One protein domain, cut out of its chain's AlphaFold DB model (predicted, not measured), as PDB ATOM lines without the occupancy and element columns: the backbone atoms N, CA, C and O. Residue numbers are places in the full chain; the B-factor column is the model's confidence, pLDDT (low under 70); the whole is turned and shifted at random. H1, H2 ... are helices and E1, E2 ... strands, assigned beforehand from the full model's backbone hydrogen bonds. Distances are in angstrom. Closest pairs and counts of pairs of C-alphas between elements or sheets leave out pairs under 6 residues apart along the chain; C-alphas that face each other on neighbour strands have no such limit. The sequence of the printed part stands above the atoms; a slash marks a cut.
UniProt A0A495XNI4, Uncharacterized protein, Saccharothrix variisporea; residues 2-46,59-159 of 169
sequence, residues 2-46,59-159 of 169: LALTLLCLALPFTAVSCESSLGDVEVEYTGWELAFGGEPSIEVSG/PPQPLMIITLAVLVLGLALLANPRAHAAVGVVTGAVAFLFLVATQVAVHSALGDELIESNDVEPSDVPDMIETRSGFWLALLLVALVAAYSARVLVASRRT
ATOM      1  N   LEU A   2     369.335 142.305 151.230       62.97
ATOM      2  CA  LEU A   2     367.912 142.452 151.598       62.97
ATOM      3  C   LEU A   2     367.308 141.205 152.275       62.97
ATOM      4  O   LEU A   2     366.722 141.326 153.340       62.97
ATOM      5  N   ALA A   3     367.548 140.006 151.734       66.12
ATOM      6  CA  ALA A   3     367.120 138.754 152.371       66.12
ATOM      7  C   ALA A   3     367.755 138.520 153.757       66.12
ATOM      8  O   ALA A   3     367.100 137.993 154.641       66.12
ATOM      9  N   LEU A   4     369.008 138.947 153.962       66.25
ATOM     10  CA  LEU A   4     369.693 138.846 155.255       66.25
ATOM     11  C   LEU A   4     369.114 139.856 156.255       66.25
ATOM     12  O   LEU A   4     368.919 139.521 157.408       66.25
ATOM     13  N   THR A   5     368.792 141.070 155.805       63.91
ATOM     14  CA  THR A   5     368.146 142.097 156.632       63.91
ATOM     15  C   THR A   5     366.741 141.674 157.045       63.91
ATOM     16  O   THR A   5     366.391 141.816 158.208       63.91
ATOM     17  N   LEU A   6     365.961 141.104 156.119       67.62
ATOM     18  CA  LEU A   6     364.656 140.520 156.427       67.62
ATOM     19  C   LEU A   6     364.783 139.327 157.381       67.62
ATOM     20  O   LEU A   6     363.986 139.217 158.301       67.62
ATOM     21  N   LEU A   7     365.804 138.482 157.213       69.75
ATOM     22  CA  LEU A   7     366.076 137.377 158.135       69.75
ATOM     23  C   LEU A   7     366.451 137.887 159.536       69.75
ATOM     24  O   LEU A   7     365.962 137.355 160.522       69.75
ATOM     25  N   CYS A   8     367.262 138.944 159.634       66.94
ATOM     26  CA  CYS A   8     367.571 139.602 160.905       66.94
ATOM     27  C   CYS A   8     366.332 140.234 161.549       66.94
ATOM     28  O   CYS A   8     366.233 140.215 162.765       66.94
ATOM     29  N   LEU A   9     365.397 140.759 160.750       66.00
ATOM     30  CA  LEU A   9     364.115 141.301 161.221       66.00
ATOM     31  C   LEU A   9     363.121 140.214 161.663       66.00
ATOM     32  O   LEU A   9     362.262 140.480 162.499       66.00
ATOM     33  N   ALA A  10     363.243 139.011 161.101       66.31
ATOM     34  CA  ALA A  10     362.425 137.852 161.438       66.31
ATOM     35  C   ALA A  10     362.952 137.064 162.653       66.31
ATOM     36  O   ALA A  10     362.249 136.199 163.162       66.31
ATOM     37  N   LEU A  11     364.182 137.331 163.102       64.38
ATOM     38  CA  LEU A  11     364.745 136.736 164.316       64.38
ATOM     39  C   LEU A  11     364.196 137.447 165.571       64.38
ATOM     40  O   LEU A  11     363.876 138.634 165.494       64.38
ATOM     41  N   PRO A  12     364.101 136.753 166.721       57.75
ATOM     42  CA  PRO A  12     363.602 137.339 167.965       57.75
ATOM     43  C   PRO A  12     364.534 138.462 168.440       57.75
ATOM     44  O   PRO A  12     365.734 138.246 168.635       57.75
ATOM     45  N   PHE A  13     364.003 139.680 168.593       59.47
ATOM     46  CA  PHE A  13     364.809 140.855 168.963       59.47
ATOM     47  C   PHE A  13     365.107 140.895 170.460       59.47
ATOM     48  O   PHE A  13     366.154 141.387 170.879       59.47
ATOM     49  N   THR A  14     364.211 140.333 171.255       55.53
ATOM     50  CA  THR A  14     364.079 140.612 172.681       55.53
ATOM     51  C   THR A  14     363.264 139.481 173.281       55.53
ATOM     52  O   THR A  14     362.251 139.086 172.704       55.53
ATOM     53  N   ALA A  15     363.727 138.965 174.414       53.12
ATOM     54  CA  ALA A  15     362.932 138.102 175.263       53.12
ATOM     55  C   ALA A  15     362.952 138.726 176.647       53.12
ATOM     56  O   ALA A  15     364.025 138.974 177.193       53.12
ATOM     57  N   VAL A  16     361.784 139.041 177.182       52.28
ATOM     58  CA  VAL A  16     361.690 139.441 178.584       52.28
ATOM     59  C   VAL A  16     361.667 138.149 179.381       52.28
ATOM     60  O   VAL A  16     360.784 137.335 179.136       52.28
ATOM     61  N   SER A  17     362.639 137.939 180.266       53.62
ATOM     62  CA  SER A  17     362.672 136.789 181.167       53.62
ATOM     63  C   SER A  17     362.381 137.312 182.567       53.62
ATOM     64  O   SER A  17     363.282 137.724 183.293       53.62
ATOM     65  N   CYS A  18     361.104 137.358 182.934       54.97
ATOM     66  CA  CYS A  18     360.718 137.705 184.292       54.97
ATOM     67  C   CYS A  18     360.943 136.479 185.185       54.97
ATOM     68  O   CYS A  18     360.107 135.574 185.198       54.97
ATOM     69  N   GLU A  19     362.047 136.446 185.933       46.44
ATOM     70  CA  GLU A  19     362.232 135.469 187.013       46.44
ATOM     71  C   GLU A  19     361.383 135.931 188.207       46.44
ATOM     72  O   GLU A  19     361.710 136.888 188.909       46.44
ATOM     73  N   SER A  20     360.219 135.309 188.397       54.28
ATOM     74  CA  SER A  20     359.335 135.588 189.531       54.28
ATOM     75  C   SER A  20     359.457 134.480 190.575       54.28
ATOM     76  O   SER A  20     359.784 133.336 190.261       54.28
ATOM     77  N   SER A  21     359.089 134.765 191.827       50.69
ATOM     78  CA  SER A  21     358.989 133.726 192.871       50.69
ATOM     79  C   SER A  21     358.017 132.574 192.532       50.69
ATOM     80  O   SER A  21     357.997 131.563 193.236       50.69
ATOM     81  N   LEU A  22     357.235 132.711 191.451       51.38
ATOM     82  CA  LEU A  22     356.250 131.754 190.945       51.38
ATOM     83  C   LEU A  22     356.711 130.998 189.673       51.38
ATOM     84  O   LEU A  22     356.038 130.047 189.271       51.38
ATOM     85  N   GLY A  23     357.856 131.357 189.075       58.00
ATOM     86  CA  GLY A  23     358.414 130.739 187.860       58.00
ATOM     87  C   GLY A  23     359.004 131.752 186.873       58.00
ATOM     88  O   GLY A  23     358.872 132.964 187.074       58.00
ATOM     89  N   ASP A  24     359.619 131.238 185.804       63.12
ATOM     90  CA  ASP A  24     360.196 132.029 184.710       63.12
ATOM     91  C   ASP A  24     359.140 132.298 183.637       63.12
ATOM     92  O   ASP A  24     358.532 131.364 183.106       63.12
ATOM     93  N   VAL A  25     358.926 133.571 183.304       62.84
ATOM     94  CA  VAL A  25     358.079 133.982 182.176       62.84
ATOM     95  C   VAL A  25     358.972 134.531 181.077       62.84
ATOM     96  O   VAL A  25     359.616 135.559 181.270       62.84
ATOM     97  N   GLU A  26     358.991 133.861 179.931       68.31
ATOM     98  CA  GLU A  26     359.718 134.268 178.736       68.31
ATOM     99  C   GLU A  26     358.736 134.828 177.702       68.31
ATOM    100  O   GLU A  26     357.880 134.111 177.189       68.31
ATOM    101  N   VAL A  27     358.832 136.127 177.414       70.50
ATOM    102  CA  VAL A  27     358.017 136.797 176.389       70.50
ATOM    103  C   VAL A  27     358.890 137.099 175.185       70.50
ATOM    104  O   VAL A  27     359.699 138.027 175.228       70.50
ATOM    105  N   GLU A  28     358.718 136.345 174.104       71.88
ATOM    106  CA  GLU A  28     359.427 136.548 172.845       71.88
ATOM    107  C   GLU A  28     358.599 137.377 171.861       71.88
ATOM    108  O   GLU A  28     357.407 137.140 171.653       71.88
ATOM    109  N   TYR A  29     359.256 138.335 171.205       75.19
ATOM    110  CA  TYR A  29     358.673 139.066 170.086       75.19
ATOM    111  C   TYR A  29     359.696 139.357 168.986       75.19
ATOM    112  O   TYR A  29     360.899 139.561 169.200       75.19
ATOM    113  N   THR A  30     359.191 139.382 167.758       80.12
ATOM    114  CA  THR A  30     359.952 139.666 166.544       80.12
ATOM    115  C   THR A  30     359.857 141.140 166.160       80.12
ATOM    116  O   THR A  30     358.925 141.862 166.519       80.12
ATOM    117  N   GLY A  31     360.806 141.607 165.343       74.31
ATOM    118  CA  GLY A  31     360.756 142.969 164.807       74.31
ATOM    119  C   GLY A  31     359.546 143.213 163.894       74.31
ATOM    120  O   GLY A  31     359.143 144.360 163.701       74.31
ATOM    121  N   TRP A  32     358.961 142.145 163.342       79.06
ATOM    122  CA  TRP A  32     357.752 142.207 162.527       79.06
ATOM    123  C   TRP A  32     356.500 142.453 163.372       79.06
ATOM    124  O   TRP A  32     355.720 143.351 163.056       79.06
ATOM    125  N   GLU A  33     356.342 141.708 164.466       79.50
ATOM    126  CA  GLU A  33     355.242 141.892 165.421       79.50
ATOM    127  C   GLU A  33     355.300 143.279 166.054       79.50
ATOM    128  O   GLU A  33     354.283 143.956 166.157       79.50
ATOM    129  N   LEU A  34     356.502 143.775 166.355       76.62
ATOM    130  CA  LEU A  34     356.671 145.136 166.857       76.62
ATOM    131  C   LEU A  34     356.241 146.204 165.836       76.62
ATOM    132  O   LEU A  34     355.732 147.263 166.204       76.62
ATOM    133  N   ALA A  35     356.465 145.954 164.543       80.25
ATOM    134  CA  ALA A  35     356.146 146.905 163.483       80.25
ATOM    135  C   ALA A  35     354.646 146.955 163.171       80.25
ATOM    136  O   ALA A  35     354.103 148.042 162.982       80.25
ATOM    137  N   PHE A  36     353.979 145.805 163.093       82.75
ATOM    138  CA  PHE A  36     352.589 145.717 162.631       82.75
ATOM    139  C   PHE A  36     351.576 145.431 163.741       82.75
ATOM    140  O   PHE A  36     350.374 145.475 163.483       82.75
ATOM    141  N   GLY A  37     352.049 145.206 164.964       79.19
ATOM    142  CA  GLY A  37     351.262 144.580 166.013       79.19
ATOM    143  C   GLY A  37     351.238 143.065 165.814       79.19
ATOM    144  O   GLY A  37     351.239 142.562 164.685       79.19
ATOM    145  N   GLY A  38     351.249 142.332 166.919       78.25
ATOM    146  CA  GLY A  38     351.258 140.877 166.916       78.25
ATOM    147  C   GLY A  38     351.039 140.304 168.307       78.25
ATOM    148  O   GLY A  38     351.007 141.040 169.298       78.25
ATOM    149  N   GLU A  39     350.865 138.991 168.347       77.12
ATOM    150  CA  GLU A  39     350.726 138.217 169.577       77.12
ATOM    151  C   GLU A  39     352.127 137.738 169.980       77.12
ATOM    152  O   GLU A  39     352.720 136.955 169.237       77.12
ATOM    153  N   PRO A  40     352.707 138.238 171.087       73.12
ATOM    154  CA  PRO A  40     353.998 137.745 171.549       73.12
ATOM    155  C   PRO A  40     353.884 136.278 171.977       73.12
ATOM    156  O   PRO A  40     352.861 135.857 172.522       73.12
ATOM    157  N   SER A  41     354.947 135.503 171.769       71.31
ATOM    158  CA  SER A  41     355.015 134.135 172.287       71.31
ATOM    159  C   SER A  41     355.376 134.193 173.766       71.31
ATOM    160  O   SER A  41     356.447 134.684 174.116       71.31
ATOM    161  N   ILE A  42     354.481 133.720 174.632       70.00
ATOM    162  CA  ILE A  42     354.690 133.687 176.082       70.00
ATOM    163  C   ILE A  42     354.919 132.232 176.495       70.00
ATOM    164  O   ILE A  42     353.992 131.424 176.483       70.00
ATOM    165  N   GLU A  43     356.146 131.895 176.876       67.44
ATOM    166  CA  GLU A  43     356.474 130.613 177.495       67.44
ATOM    167  C   GLU A  43     356.597 130.800 179.012       67.44
ATOM    168  O   GLU A  43     357.382 131.612 179.493       67.44
ATOM    169  N   VAL A  44     355.809 130.052 179.791       65.75
ATOM    170  CA  VAL A  44     355.887 130.063 181.261       65.75
ATOM    171  C   VAL A  44     356.474 128.743 181.742       65.75
ATOM    172  O   VAL A  44     355.854 127.687 181.603       65.75
ATOM    173  N   SER A  45     357.656 128.800 182.348       64.19
ATOM    174  CA  SER A  45     358.303 127.663 182.998       64.19
ATOM    175  C   SER A  45     358.022 127.706 184.504       64.19
ATOM    176  O   SER A  45     358.651 128.445 185.256       64.19
ATOM    177  N   GLY A  46     357.046 126.918 184.973       62.94
ATOM    178  CA  GLY A  46     356.642 126.914 186.385       62.94
ATOM    179  C   GLY A  46     355.347 126.148 186.660       62.94
ATOM    180  O   GLY A  46     354.779 125.528 185.763       62.94
ATOM    181  N   PRO A  59     350.924 146.857 170.887       76.31
ATOM    182  CA  PRO A  59     350.496 147.925 170.003       76.31
ATOM    183  C   PRO A  59     351.567 148.171 168.926       76.31
ATOM    184  O   PRO A  59     352.767 148.126 169.216       76.31
ATOM    185  N   PRO A  60     351.162 148.463 167.677       79.25
ATOM    186  CA  PRO A  60     352.104 148.693 166.589       79.25
ATOM    187  C   PRO A  60     353.010 149.883 166.909       79.25
ATOM    188  O   PRO A  60     352.526 150.968 167.239       79.25
ATOM    189  N   GLN A  61     354.323 149.700 166.765       79.19
ATOM    190  CA  GLN A  61     355.308 150.743 167.028       79.19
ATOM    191  C   GLN A  61     355.686 151.489 165.740       79.19
ATOM    192  O   GLN A  61     356.449 150.971 164.915       79.19
ATOM    193  N   PRO A  62     355.247 152.753 165.560       79.62
ATOM    194  CA  PRO A  62     355.484 153.497 164.321       79.62
ATOM    195  C   PRO A  62     356.973 153.705 164.031       79.62
ATOM    196  O   PRO A  62     357.392 153.725 162.875       79.62
ATOM    197  N   LEU A  63     357.789 153.828 165.083       76.88
ATOM    198  CA  LEU A  63     359.243 153.944 164.968       76.88
ATOM    199  C   LEU A  63     359.860 152.717 164.292       76.88
ATOM    200  O   LEU A  63     360.756 152.871 163.462       76.88
ATOM    201  N   MET A  64     359.354 151.516 164.575       74.44
ATOM    202  CA  MET A  64     359.855 150.298 163.947       74.44
ATOM    203  C   MET A  64     359.488 150.247 162.462       74.44
ATOM    204  O   MET A  64     360.339 149.927 161.632       74.44
ATOM    205  N   ILE A  65     358.280 150.690 162.093       80.44
ATOM    206  CA  ILE A  65     357.869 150.841 160.687       80.44
ATOM    207  C   ILE A  65     358.806 151.806 159.949       80.44
ATOM    208  O   ILE A  65     359.276 151.501 158.851       80.44
ATOM    209  N   ILE A  66     359.114 152.958 160.554       80.12
ATOM    210  CA  ILE A  66     360.035 153.942 159.967       80.12
ATOM    211  C   ILE A  66     361.433 153.334 159.813       80.12
ATOM    212  O   ILE A  66     362.047 153.482 158.759       80.12
ATOM    213  N   THR A  67     361.914 152.601 160.817       76.12
ATOM    214  CA  THR A  67     363.209 151.902 160.772       76.12
ATOM    215  C   THR A  67     363.267 150.922 159.603       76.12
ATOM    216  O   THR A  67     364.231 150.916 158.832       76.12
ATOM    217  N   LEU A  68     362.204 150.139 159.423       76.81
ATOM    218  CA  LEU A  68     362.068 149.154 158.353       76.81
ATOM    219  C   LEU A  68     362.031 149.841 156.979       76.81
ATOM    220  O   LEU A  68     362.754 149.441 156.065       76.81
ATOM    221  N   ALA A  69     361.280 150.937 156.854       81.31
ATOM    222  CA  ALA A  69     361.231 151.747 155.640       81.31
ATOM    223  C   ALA A  69     362.600 152.357 155.295       81.31
ATOM    224  O   ALA A  69     363.023 152.292 154.140       81.31
ATOM    225  N   VAL A  70     363.327 152.900 156.278       79.69
ATOM    226  CA  VAL A  70     364.677 153.459 156.089       79.69
ATOM    227  C   VAL A  70     365.665 152.375 155.661       79.69
ATOM    228  O   VAL A  70     366.464 152.611 154.754       79.69
ATOM    229  N   LEU A  71     365.595 151.180 156.252       73.25
ATOM    230  CA  LEU A  71     366.432 150.044 155.861       73.25
ATOM    231  C   LEU A  71     366.157 149.602 154.424       73.25
ATOM    232  O   LEU A  71     367.095 149.461 153.636       73.25
ATOM    233  N   VAL A  72     364.886 149.421 154.058       80.19
ATOM    234  CA  VAL A  72     364.481 149.028 152.699       80.19
ATOM    235  C   VAL A  72     364.898 150.089 151.685       80.19
ATOM    236  O   VAL A  72     365.476 149.753 150.650       80.19
ATOM    237  N   LEU A  73     364.672 151.368 151.990       77.81
ATOM    238  CA  LEU A  73     365.050 152.475 151.117       77.81
ATOM    239  C   LEU A  73     366.575 152.572 150.970       77.81
ATOM    240  O   LEU A  73     367.076 152.726 149.859       77.81
ATOM    241  N   GLY A  74     367.321 152.416 152.066       70.19
ATOM    242  CA  GLY A  74     368.781 152.394 152.052       70.19
ATOM    243  C   GLY A  74     369.341 151.247 151.221       70.19
ATOM    244  O   GLY A  74     370.225 151.469 150.398       70.19
ATOM    245  N   LEU A  75     368.776 150.043 151.353       71.56
ATOM    246  CA  LEU A  75     369.137 148.875 150.544       71.56
ATOM    247  C   LEU A  75     368.807 149.066 149.060       71.56
ATOM    248  O   LEU A  75     369.624 148.720 148.207       71.56
ATOM    249  N   ALA A  76     367.640 149.633 148.743       78.06
ATOM    250  CA  ALA A  76     367.240 149.929 147.370       78.06
ATOM    251  C   ALA A  76     368.165 150.973 146.727       78.06
ATOM    252  O   ALA A  76     368.589 150.819 145.581       78.06
ATOM    253  N   LEU A  77     368.552 152.009 147.474       72.75
ATOM    254  CA  LEU A  77     369.509 153.016 147.014       72.75
ATOM    255  C   LEU A  77     370.928 152.440 146.874       72.75
ATOM    256  O   LEU A  77     371.651 152.812 145.946       72.75
ATOM    257  N   LEU A  78     371.293 151.462 147.710       67.50
ATOM    258  CA  LEU A  78     372.506 150.653 147.566       67.50
ATOM    259  C   LEU A  78     372.492 149.724 146.343       67.50
ATOM    260  O   LEU A  78     373.504 149.094 146.064       67.50
ATOM    261  N   ALA A  79     371.399 149.619 145.586       71.56
ATOM    262  CA  ALA A  79     371.415 148.948 144.285       71.56
ATOM    263  C   ALA A  79     371.888 149.884 143.157       71.56
ATOM    264  O   ALA A  79     372.273 149.418 142.089       71.56
ATOM    265  N   ASN A  80     371.927 151.205 143.387       75.62
ATOM    266  CA  ASN A  80     372.180 152.202 142.343       75.62
ATOM    267  C   ASN A  80     373.628 152.757 142.345       75.62
ATOM    268  O   ASN A  80     373.916 153.686 143.104       75.62
ATOM    269  N   PRO A  81     374.547 152.258 141.493       67.12
ATOM    270  CA  PRO A  81     376.012 152.369 141.646       67.12
ATOM    271  C   PRO A  81     376.580 153.795 141.739       67.12
ATOM    272  O   PRO A  81     377.721 153.982 142.152       67.12
ATOM    273  N   ARG A  82     375.801 154.816 141.370       67.25
ATOM    274  CA  ARG A  82     376.221 156.224 141.376       67.25
ATOM    275  C   ARG A  82     376.072 156.920 142.734       67.25
ATOM    276  O   ARG A  82     376.722 157.936 142.946       67.25
ATOM    277  N   ALA A  83     375.252 156.392 143.646       62.81
ATOM    278  CA  ALA A  83     374.927 157.044 144.924       62.81
ATOM    279  C   ALA A  83     375.397 156.265 146.172       62.81
ATOM    280  O   ALA A  83     375.161 156.695 147.299       62.81
ATOM    281  N   HIS A  84     376.078 155.129 145.986       69.44
ATOM    282  CA  HIS A  84     376.237 154.081 147.009       69.44
ATOM    283  C   HIS A  84     376.863 154.518 148.329       69.44
ATOM    284  O   HIS A  84     376.377 154.143 149.390       69.44
ATOM    285  N   ALA A  85     377.957 155.274 148.287       72.25
ATOM    286  CA  ALA A  85     378.820 155.375 149.459       72.25
ATOM    287  C   ALA A  85     378.313 156.386 150.499       72.25
ATOM    288  O   ALA A  85     378.287 156.087 151.689       72.25
ATOM    289  N   ALA A  86     377.875 157.572 150.063       77.69
ATOM    290  CA  ALA A  86     377.356 158.591 150.975       77.69
ATOM    291  C   ALA A  86     375.968 158.213 151.510       77.69
ATOM    292  O   ALA A  86     375.718 158.343 152.706       77.69
ATOM    293  N   VAL A  87     375.095 157.690 150.639       79.19
ATOM    294  CA  VAL A  87     373.751 157.261 151.038       79.19
ATOM    295  C   VAL A  87     373.834 156.107 152.027       79.19
ATOM    296  O   VAL A  87     373.201 156.195 153.071       79.19
ATOM    297  N   GLY A  88     374.678 155.100 151.772       76.12
ATOM    298  CA  GLY A  88     374.840 153.955 152.671       76.12
ATOM    299  C   GLY A  88     375.293 154.336 154.084       76.12
ATOM    300  O   GLY A  88     374.788 153.780 155.058       76.12
ATOM    301  N   VAL A  89     376.192 155.322 154.215       81.12
ATOM    302  CA  VAL A  89     376.623 155.840 155.529       81.12
ATOM    303  C   VAL A  89     375.468 156.533 156.248       81.12
ATOM    304  O   VAL A  89     375.225 156.243 157.416       81.12
ATOM    305  N   VAL A  90     374.742 157.420 155.558       84.19
ATOM    306  CA  VAL A  90     373.623 158.160 156.157       84.19
ATOM    307  C   VAL A  90     372.502 157.206 156.558       84.19
ATOM    308  O   VAL A  90     372.048 157.250 157.696       84.19
ATOM    309  N   THR A  91     372.091 156.297 155.674       80.38
ATOM    310  CA  THR A  91     371.017 155.343 155.975       80.38
ATOM    311  C   THR A  91     371.414 154.363 157.069       80.38
ATOM    312  O   THR A  91     370.585 154.055 157.916       80.38
ATOM    313  N   GLY A  92     372.676 153.916 157.104       79.62
ATOM    314  CA  GLY A  92     373.184 153.068 158.182       79.62
ATOM    315  C   GLY A  92     373.179 153.782 159.536       79.62
ATOM    316  O   GLY A  92     372.691 153.231 160.515       79.62
ATOM    317  N   ALA A  93     373.648 155.032 159.588       83.75
ATOM    318  CA  ALA A  93     373.640 155.827 160.816       83.75
ATOM    319  C   ALA A  93     372.215 156.117 161.312       83.75
ATOM    320  O   ALA A  93     371.936 155.982 162.501       83.75
ATOM    321  N   VAL A  94     371.301 156.470 160.403       84.38
ATOM    322  CA  VAL A  94     369.893 156.714 160.747       84.38
ATOM    323  C   VAL A  94     369.227 155.427 161.232       84.38
ATOM    324  O   VAL A  94     368.616 155.443 162.293       84.38
ATOM    325  N   ALA A  95     369.389 154.303 160.528       78.06
ATOM    326  CA  ALA A  95     368.825 153.020 160.956       78.06
ATOM    327  C   ALA A  95     369.363 152.576 162.327       78.06
ATOM    328  O   ALA A  95     368.601 152.070 163.143       78.06
ATOM    329  N   PHE A  96     370.651 152.809 162.602       83.62
ATOM    330  CA  PHE A  96     371.258 152.511 163.899       83.62
ATOM    331  C   PHE A  96     370.617 153.336 165.020       83.62
ATOM    332  O   PHE A  96     370.207 152.783 166.036       83.62
ATOM    333  N   LEU A  97     370.494 154.653 164.822       86.25
ATOM    334  CA  LEU A  97     369.877 155.544 165.806       86.25
ATOM    335  C   LEU A  97     368.421 155.169 166.075       86.25
ATOM    336  O   LEU A  97     367.995 155.163 167.224       86.25
ATOM    337  N   PHE A  98     367.676 154.834 165.024       82.44
ATOM    338  CA  PHE A  98     366.287 154.420 165.144       82.44
ATOM    339  C   PHE A  98     366.141 153.089 165.887       82.44
ATOM    340  O   PHE A  98     365.322 153.017 166.793       82.44
ATOM    341  N   LEU A  99     366.972 152.078 165.596       79.56
ATOM    342  CA  LEU A  99     366.963 150.812 166.341       79.56
ATOM    343  C   LEU A  99     367.224 151.021 167.836       79.56
ATOM    344  O   LEU A  99     366.521 150.454 168.668       79.56
ATOM    345  N   VAL A 100     368.204 151.859 168.183       85.06
ATOM    346  CA  VAL A 100     368.504 152.184 169.586       85.06
ATOM    347  C   VAL A 100     367.338 152.931 170.234       85.06
ATOM    348  O   VAL A 100     366.941 152.595 171.345       85.06
ATOM    349  N   ALA A 101     366.755 153.914 169.543       85.56
ATOM    350  CA  ALA A 101     365.612 154.667 170.053       85.56
ATOM    351  C   ALA A 101     364.377 153.777 170.268       85.56
ATOM    352  O   ALA A 101     363.709 153.911 171.290       85.56
ATOM    353  N   THR A 102     364.097 152.851 169.346       79.94
ATOM    354  CA  THR A 102     363.022 151.862 169.490       79.94
ATOM    355  C   THR A 102     363.267 150.970 170.701       79.94
ATOM    356  O   THR A 102     362.357 150.810 171.505       79.94
ATOM    357  N   GLN A 103     364.488 150.462 170.893       81.62
ATOM    358  CA  GLN A 103     364.810 149.627 172.054       81.62
ATOM    359  C   GLN A 103     364.596 150.371 173.377       81.62
ATOM    360  O   GLN A 103     364.006 149.821 174.301       81.62
ATOM    361  N   VAL A 104     365.025 151.634 173.460       84.94
ATOM    362  CA  VAL A 104     364.812 152.472 174.652       84.94
ATOM    363  C   VAL A 104     363.320 152.702 174.905       84.94
ATOM    364  O   VAL A 104     362.881 152.572 176.041       84.94
ATOM    365  N   ALA A 105     362.542 152.998 173.859       83.69
ATOM    366  CA  ALA A 105     361.104 153.236 173.978       83.69
ATOM    367  C   ALA A 105     360.329 151.980 174.414       83.69
ATOM    368  O   ALA A 105     359.432 152.068 175.250       83.69
ATOM    369  N   VAL A 106     360.692 150.813 173.874       77.56
ATOM    370  CA  VAL A 106     360.127 149.515 174.277       77.56
ATOM    371  C   VAL A 106     360.455 149.230 175.737       77.56
ATOM    372  O   VAL A 106     359.564 148.891 176.505       77.56
ATOM    373  N   HIS A 107     361.716 149.411 176.134       77.38
ATOM    374  CA  HIS A 107     362.162 149.137 177.496       77.38
ATOM    375  C   HIS A 107     361.469 150.046 178.520       77.38
ATOM    376  O   HIS A 107     361.076 149.570 179.580       77.38
ATOM    377  N   SER A 108     361.248 151.326 178.192       80.88
ATOM    378  CA  SER A 108     360.462 152.219 179.052       80.88
ATOM    379  C   SER A 108     358.989 151.819 179.131       80.88
ATOM    380  O   SER A 108     358.434 151.810 180.220       80.88
ATOM    381  N   ALA A 109     358.368 151.449 178.004       79.62
ATOM    382  CA  ALA A 109     356.955 151.072 177.983       79.62
ATOM    383  C   ALA A 109     356.693 149.787 178.783       79.62
ATOM    384  O   ALA A 109     355.751 149.733 179.563       79.62
ATOM    385  N   LEU A 110     357.565 148.785 178.631       73.75
ATOM    386  CA  LEU A 110     357.496 147.548 179.408       73.75
ATOM    387  C   LEU A 110     357.751 147.807 180.897       73.75
ATOM    388  O   LEU A 110     357.053 147.250 181.736       73.75
ATOM    389  N   GLY A 111     358.718 148.665 181.236       74.25
ATOM    390  CA  GLY A 111     359.002 149.009 182.628       74.25
ATOM    391  C   GLY A 111     357.815 149.667 183.334       74.25
ATOM    392  O   GLY A 111     357.479 149.267 184.447       74.25
ATOM    393  N   ASP A 112     357.149 150.616 182.673       78.00
ATOM    394  CA  ASP A 112     355.958 151.280 183.217       78.00
ATOM    395  C   ASP A 112     354.814 150.273 183.453       78.00
ATOM    396  O   ASP A 112     354.180 150.283 184.510       78.00
ATOM    397  N   GLU A 113     354.597 149.346 182.514       71.88
ATOM    398  CA  GLU A 113     353.537 148.335 182.600       71.88
ATOM    399  C   GLU A 113     353.811 147.281 183.686       71.88
ATOM    400  O   GLU A 113     352.891 146.873 184.396       71.88
ATOM    401  N   LEU A 114     355.071 146.873 183.888       69.81
ATOM    402  CA  LEU A 114     355.457 145.951 184.966       69.81
ATOM    403  C   LEU A 114     355.262 146.573 186.357       69.81
ATOM    404  O   LEU A 114     354.760 145.899 187.259       69.81
ATOM    405  N   ILE A 115     355.631 147.847 186.523       75.62
ATOM    406  CA  ILE A 115     355.461 148.571 187.791       75.62
ATOM    407  C   ILE A 115     353.972 148.694 188.134       75.62
ATOM    408  O   ILE A 115     353.586 148.474 189.280       75.62
ATOM    409  N   GLU A 116     353.125 149.011 187.149       74.75
ATOM    410  CA  GLU A 116     351.686 149.194 187.365       74.75
ATOM    411  C   GLU A 116     350.937 147.866 187.590       74.75
ATOM    412  O   GLU A 116     349.991 147.818 188.377       74.75
ATOM    413  N   SER A 117     351.357 146.780 186.931       69.06
ATOM    414  CA  SER A 117     350.646 145.491 186.955       69.06
ATOM    415  C   SER A 117     351.056 144.539 188.081       69.06
ATOM    416  O   SER A 117     350.218 143.762 188.539       69.06
ATOM    417  N   ASN A 118     352.318 144.564 188.523       64.88
ATOM    418  CA  ASN A 118     352.868 143.542 189.423       64.88
ATOM    419  C   ASN A 118     353.384 144.081 190.771       64.88
ATOM    420  O   ASN A 118     353.924 143.299 191.552       64.88
ATOM    421  N   ASP A 119     353.208 145.377 191.064       66.06
ATOM    422  CA  ASP A 119     353.642 146.015 192.327       66.06
ATOM    423  C   ASP A 119     355.142 145.759 192.629       66.06
ATOM    424  O   ASP A 119     355.560 145.560 193.770       66.06
ATOM    425  N   VAL A 120     355.959 145.698 191.565       66.44
ATOM    426  CA  VAL A 120     357.402 145.403 191.611       66.44
ATOM    427  C   VAL A 120     358.186 146.679 191.919       66.44
ATOM    428  O   VAL A 120     357.878 147.752 191.393       66.44
ATOM    429  N   GLU A 121     359.234 146.576 192.745       72.62
ATOM    430  CA  GLU A 121     360.124 147.710 192.998       72.62
ATOM    431  C   GLU A 121     360.840 148.140 191.700       72.62
ATOM    432  O   GLU A 121     361.407 147.304 190.991       72.62
ATOM    433  N   PRO A 122     360.899 149.450 191.383       71.69
ATOM    434  CA  PRO A 122     361.543 149.945 190.162       71.69
ATOM    435  C   PRO A 122     363.021 149.550 190.007       71.69
ATOM    436  O   PRO A 122     363.574 149.670 188.915       71.69
ATOM    437  N   SER A 123     363.682 149.126 191.092       73.19
ATOM    438  CA  SER A 123     365.074 148.672 191.088       73.19
ATOM    439  C   SER A 123     365.285 147.319 190.416       73.19
ATOM    440  O   SER A 123     366.394 147.080 189.950       73.19
ATOM    441  N   ASP A 124     364.255 146.473 190.344       69.31
ATOM    442  CA  ASP A 124     364.398 145.067 189.934       69.31
ATOM    443  C   ASP A 124     364.038 144.858 188.451       69.31
ATOM    444  O   ASP A 124     364.464 143.897 187.814       69.31
ATOM    445  N   VAL A 125     363.320 145.818 187.861       67.19
ATOM    446  CA  VAL A 125     362.911 145.840 186.447       67.19
ATOM    447  C   VAL A 125     364.078 145.701 185.447       67.19
ATOM    448  O   VAL A 125     363.921 144.965 184.470       67.19
ATOM    449  N   PRO A 126     365.250 146.355 185.625       66.81
ATOM    450  CA  PRO A 126     366.336 146.279 184.646       66.81
ATOM    451  C   PRO A 126     366.932 144.875 184.506       66.81
ATOM    452  O   PRO A 126     367.375 144.516 183.417       66.81
ATOM    453  N   ASP A 127     366.937 144.093 185.590       66.81
ATOM    454  CA  ASP A 127     367.529 142.753 185.621       66.81
ATOM    455  C   ASP A 127     366.599 141.694 184.990       66.81
ATOM    456  O   ASP A 127     367.068 140.633 184.590       66.81
ATOM    457  N   MET A 128     365.304 142.000 184.817       65.06
ATOM    458  CA  MET A 128     364.308 141.103 184.202       65.06
ATOM    459  C   MET A 128     364.218 141.228 182.670       65.06
ATOM    460  O   MET A 128     363.652 140.370 181.986       65.06
ATOM    461  N   ILE A 129     364.744 142.311 182.091       64.56
ATOM    462  CA  ILE A 129     364.607 142.585 180.657       64.56
ATOM    463  C   ILE A 129     365.932 142.296 179.951       64.56
ATOM    464  O   ILE A 129     366.776 143.177 179.763       64.56
ATOM    465  N   GLU A 130     366.103 141.055 179.494       69.12
ATOM    466  CA  GLU A 130     367.300 140.666 178.754       69.12
ATOM    467  C   GLU A 130     367.169 140.967 177.250       69.12
ATOM    468  O   GLU A 130     366.219 140.611 176.550       69.12
ATOM    469  N   THR A 131     368.166 141.652 176.692       71.44
ATOM    470  CA  THR A 131     368.197 141.910 175.247       71.44
ATOM    471  C   THR A 131     368.764 140.692 174.516       71.44
ATOM    472  O   THR A 131     369.950 140.382 174.647       71.44
ATOM    473  N   ARG A 132     367.938 140.010 173.711       76.88
ATOM    474  CA  ARG A 132     368.321 138.780 172.997       76.88
ATOM    475  C   ARG A 132     369.239 139.029 171.797       76.88
ATOM    476  O   ARG A 132     369.483 140.147 171.340       76.88
ATOM    477  N   SER A 133     369.778 137.928 171.272       72.38
ATOM    478  CA  SER A 133     370.790 137.911 170.211       72.38
ATOM    479  C   SER A 133     370.338 138.542 168.885       72.38
ATOM    480  O   SER A 133     371.189 139.049 168.150       72.38
ATOM    481  N   GLY A 134     369.035 138.571 168.575       69.88
ATOM    482  CA  GLY A 134     368.519 139.164 167.337       69.88
ATOM    483  C   GLY A 134     368.714 140.677 167.261       69.88
ATOM    484  O   GLY A 134     369.146 141.175 166.219       69.88
ATOM    485  N   PHE A 135     368.528 141.402 168.371       77.38
ATOM    486  CA  PHE A 135     368.841 142.833 168.434       77.38
ATOM    487  C   PHE A 135     370.327 143.089 168.166       77.38
ATOM    488  O   PHE A 135     370.673 143.908 167.312       77.38
ATOM    489  N   TRP A 136     371.215 142.345 168.832       82.12
ATOM    490  CA  TRP A 136     372.661 142.472 168.631       82.12
ATOM    491  C   TRP A 136     373.078 142.152 167.194       82.12
ATOM    492  O   TRP A 136     373.913 142.855 166.624       82.12
ATOM    493  N   LEU A 137     372.468 141.137 166.576       78.31
ATOM    494  CA  LEU A 137     372.678 140.803 165.167       78.31
ATOM    495  C   LEU A 137     372.227 141.930 164.236       78.31
ATOM    496  O   LEU A 137     372.977 142.300 163.330       78.31
ATOM    497  N   ALA A 138     371.040 142.499 164.457       76.75
ATOM    498  CA  ALA A 138     370.542 143.625 163.676       76.75
ATOM    499  C   ALA A 138     371.447 144.859 163.831       76.75
ATOM    500  O   ALA A 138     371.829 145.479 162.835       76.75
ATOM    501  N   LEU A 139     371.867 145.166 165.059       82.00
ATOM    502  CA  LEU A 139     372.781 146.263 165.372       82.00
ATOM    503  C   LEU A 139     374.139 146.084 164.671       82.00
ATOM    504  O   LEU A 139     374.627 147.004 164.008       82.00
ATOM    505  N   LEU A 140     374.728 144.886 164.758       84.00
ATOM    506  CA  LEU A 140     375.984 144.541 164.086       84.00
ATOM    507  C   LEU A 140     375.856 144.615 162.566       84.00
ATOM    508  O   LEU A 140     376.761 145.121 161.903       84.00
ATOM    509  N   LEU A 141     374.739 144.148 162.003       78.94
ATOM    510  CA  LEU A 141     374.482 144.220 160.569       78.94
ATOM    511  C   LEU A 141     374.463 145.677 160.093       78.94
ATOM    512  O   LEU A 141     375.137 146.016 159.118       78.94
ATOM    513  N   VAL A 142     373.731 146.547 160.790       79.69
ATOM    514  CA  VAL A 142     373.647 147.973 160.450       79.69
ATOM    515  C   VAL A 142     375.009 148.653 160.601       79.69
ATOM    516  O   VAL A 142     375.432 149.382 159.699       79.69
ATOM    517  N   ALA A 143     375.742 148.358 161.677       83.25
ATOM    518  CA  ALA A 143     377.103 148.851 161.878       83.25
ATOM    519  C   ALA A 143     378.059 148.398 160.760       83.25
ATOM    520  O   ALA A 143     378.841 149.202 160.251       83.25
ATOM    521  N   LEU A 144     377.970 147.139 160.320       82.38
ATOM    522  CA  LEU A 144     378.793 146.599 159.239       82.38
ATOM    523  C   LEU A 144     378.466 147.270 157.899       82.38
ATOM    524  O   LEU A 144     379.383 147.635 157.162       82.38
ATOM    525  N   VAL A 145     377.184 147.503 157.602       79.62
ATOM    526  CA  VAL A 145     376.750 148.245 156.404       79.62
ATOM    527  C   VAL A 145     377.274 149.683 156.428       79.62
ATOM    528  O   VAL A 145     377.804 150.158 155.416       79.62
ATOM    529  N   ALA A 146     377.192 150.366 157.573       81.00
ATOM    530  CA  ALA A 146     377.718 151.718 157.737       81.00
ATOM    531  C   ALA A 146     379.249 151.757 157.566       81.00
ATOM    532  O   ALA A 146     379.766 152.574 156.800       81.00
ATOM    533  N   ALA A 147     379.976 150.832 158.201       84.50
ATOM    534  CA  ALA A 147     381.430 150.725 158.110       84.50
ATOM    535  C   ALA A 147     381.904 150.390 156.687       84.50
ATOM    536  O   ALA A 147     382.858 150.993 156.185       84.50
ATOM    537  N   TYR A 148     381.218 149.470 156.001       83.56
ATOM    538  CA  TYR A 148     381.494 149.141 154.604       83.56
ATOM    539  C   TYR A 148     381.281 150.357 153.697       83.56
ATOM    540  O   TYR A 148     382.167 150.711 152.916       83.56
ATOM    541  N   SER A 149     380.152 151.054 153.850       82.31
ATOM    542  CA  SER A 149     379.834 152.254 153.066       82.31
ATOM    543  C   SER A 149     380.852 153.373 153.304       82.31
ATOM    544  O   SER A 149     381.323 154.002 152.352       82.31
ATOM    545  N   ALA A 150     381.281 153.564 154.555       84.69
ATOM    546  CA  ALA A 150     382.326 154.516 154.915       84.69
ATOM    547  C   ALA A 150     383.671 154.147 154.275       84.69
ATOM    548  O   ALA A 150     384.348 155.009 153.714       84.69
ATOM    549  N   ARG A 151     384.046 152.861 154.282       86.81
ATOM    550  CA  ARG A 151     385.274 152.385 153.632       86.81
ATOM    551  C   ARG A 151     385.258 152.658 152.130       86.81
ATOM    552  O   ARG A 151     386.257 153.147 151.601       86.81
ATOM    553  N   VAL A 152     384.145 152.375 151.451       84.12
ATOM    554  CA  VAL A 152     383.984 152.658 150.015       84.12
ATOM    555  C   VAL A 152     384.085 154.163 149.746       84.12
ATOM    556  O   VAL A 152     384.758 154.567 148.798       84.12
ATOM    557  N   LEU A 153     383.497 155.004 150.605       83.81
ATOM    558  CA  LEU A 153     383.581 156.464 150.494       83.81
ATOM    559  C   LEU A 153     385.015 156.982 150.673       83.81
ATOM    560  O   LEU A 153     385.459 157.874 149.953       83.81
ATOM    561  N   VAL A 154     385.758 156.431 151.632       87.88
ATOM    562  CA  VAL A 154     387.158 156.806 151.865       87.88
ATOM    563  C   VAL A 154     388.039 156.346 150.702       87.88
ATOM    564  O   VAL A 154     388.902 157.102 150.254       87.88
ATOM    565  N   ALA A 155     387.814 155.138 150.179       87.12
ATOM    566  CA  ALA A 155     388.555 154.614 149.036       87.12
ATOM    567  C   ALA A 155     388.320 155.453 147.769       87.12
ATOM    568  O   ALA A 155     389.288 155.819 147.103       87.12
ATOM    569  N   SER A 156     387.070 155.834 147.483       86.00
ATOM    570  CA  SER A 156     386.735 156.655 146.311       86.00
ATOM    571  C   SER A 156     387.321 158.067 146.389       86.00
ATOM    572  O   SER A 156     387.808 158.593 145.384       86.00
ATOM    573  N   ARG A 157     387.372 158.661 147.590       85.19
ATOM    574  CA  ARG A 157     388.049 159.949 147.815       85.19
ATOM    575  C   ARG A 157     389.548 159.873 147.550       85.19
ATOM    576  O   ARG A 157     390.094 160.803 146.973       85.19
ATOM    577  N   ARG A 158     390.214 158.774 147.924       84.56
ATOM    578  CA  ARG A 158     391.658 158.601 147.677       84.56
ATOM    579  C   ARG A 158     391.990 158.531 146.185       84.56
ATOM    580  O   ARG A 158     392.984 159.110 145.770       84.56
ATOM    581  N   THR A 159     391.154 157.878 145.380       80.81
ATOM    582  CA  THR A 159     391.353 157.789 143.922       80.81
ATOM    583  C   THR A 159     391.100 159.099 143.176       80.81
ATOM    584  O   THR A 159     391.671 159.302 142.111       80.81
TER     585      THR A 159
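What this domain is: This is residues 2 to 46 and 59 to 159 of the 169 residues of an uncharacterized protein of Saccharothrix variisporea (UniProt A0A495XNI4). A long rod is built along one long helix, H4: H3 and H6 run back along its first half, and a small three-stranded sheet lies beside its later half. H1 packs on the first part of H6, and short H2 lies between the sheet and H3. The printed part has 146 residues, with six named helices and three named strands in the order H1 E1 E2 H2 E3 H3 H4 H5 H6; the class is mostly helix. The antiparallel sheet runs E1, E2, E3; the whole is loose, with a radius of gyration of the C-alphas of 18.1 A and spans of 64 by 27 by 23 A.

Where its parts are: H1, residues 2 to 10, begins at C-alpha 2 (367.912, 142.452, 151.598). E1 is residues 12 to 20, E2 23 to 30, H2 31 to 36 and E3 41 to 46. H3, residues 62 to 77, is 22.3 A long; H4, 84 to 118, is 49.6 A. After H5, residues 125 to 128, H6, 133 to 159, is 38.8 A long and ends at C-alpha 159 (391.353, 157.789, 143.922).

How they stand to each other: H1 touches H6 residues 134 to 141 alone, closest C-alphas Cys 8 and Ala 138, 5.7 A. In hairpin E1 and E2, N 18 and O 25 are 2.9 A apart; between E2 and E3, N 26 and O 43 are 2.8 A apart, both within hydrogen-bond range. H2 touches H3, closest C-alphas Ala 35 and Met 64, 5.0 A. Hairpin H3 and H4 touch at a shallow tilt of 17 degrees, closest C-alphas Gly 74 and Thr 91, 5.4 A. H5 only grazes the sheet with residues 125 to 128. H4 touches H6 with residues 84 to 99 alone, opposite ways at a shallow tilt of 21 degrees, closest C-alphas Gly 92 and Ala 146, 4.8 A. H3 and H6 are apart. Every O i to N i+4 pair is within hydrogen-bond range in H1, H2, H3, H4 and H6; H5 is too short for one.

The domain as a whole: The farthest C-alphas, Leu 22 and Thr 159, are 64.2 A apart. Residues 47 to 58 are not printed; C-alphas 46 and 59 are 27.3 A apart across the cut. Of the links printed whole, none is long. Mean pLDDT of the printed part is 73.8; 47 residues are under 70, among them 2 to 26.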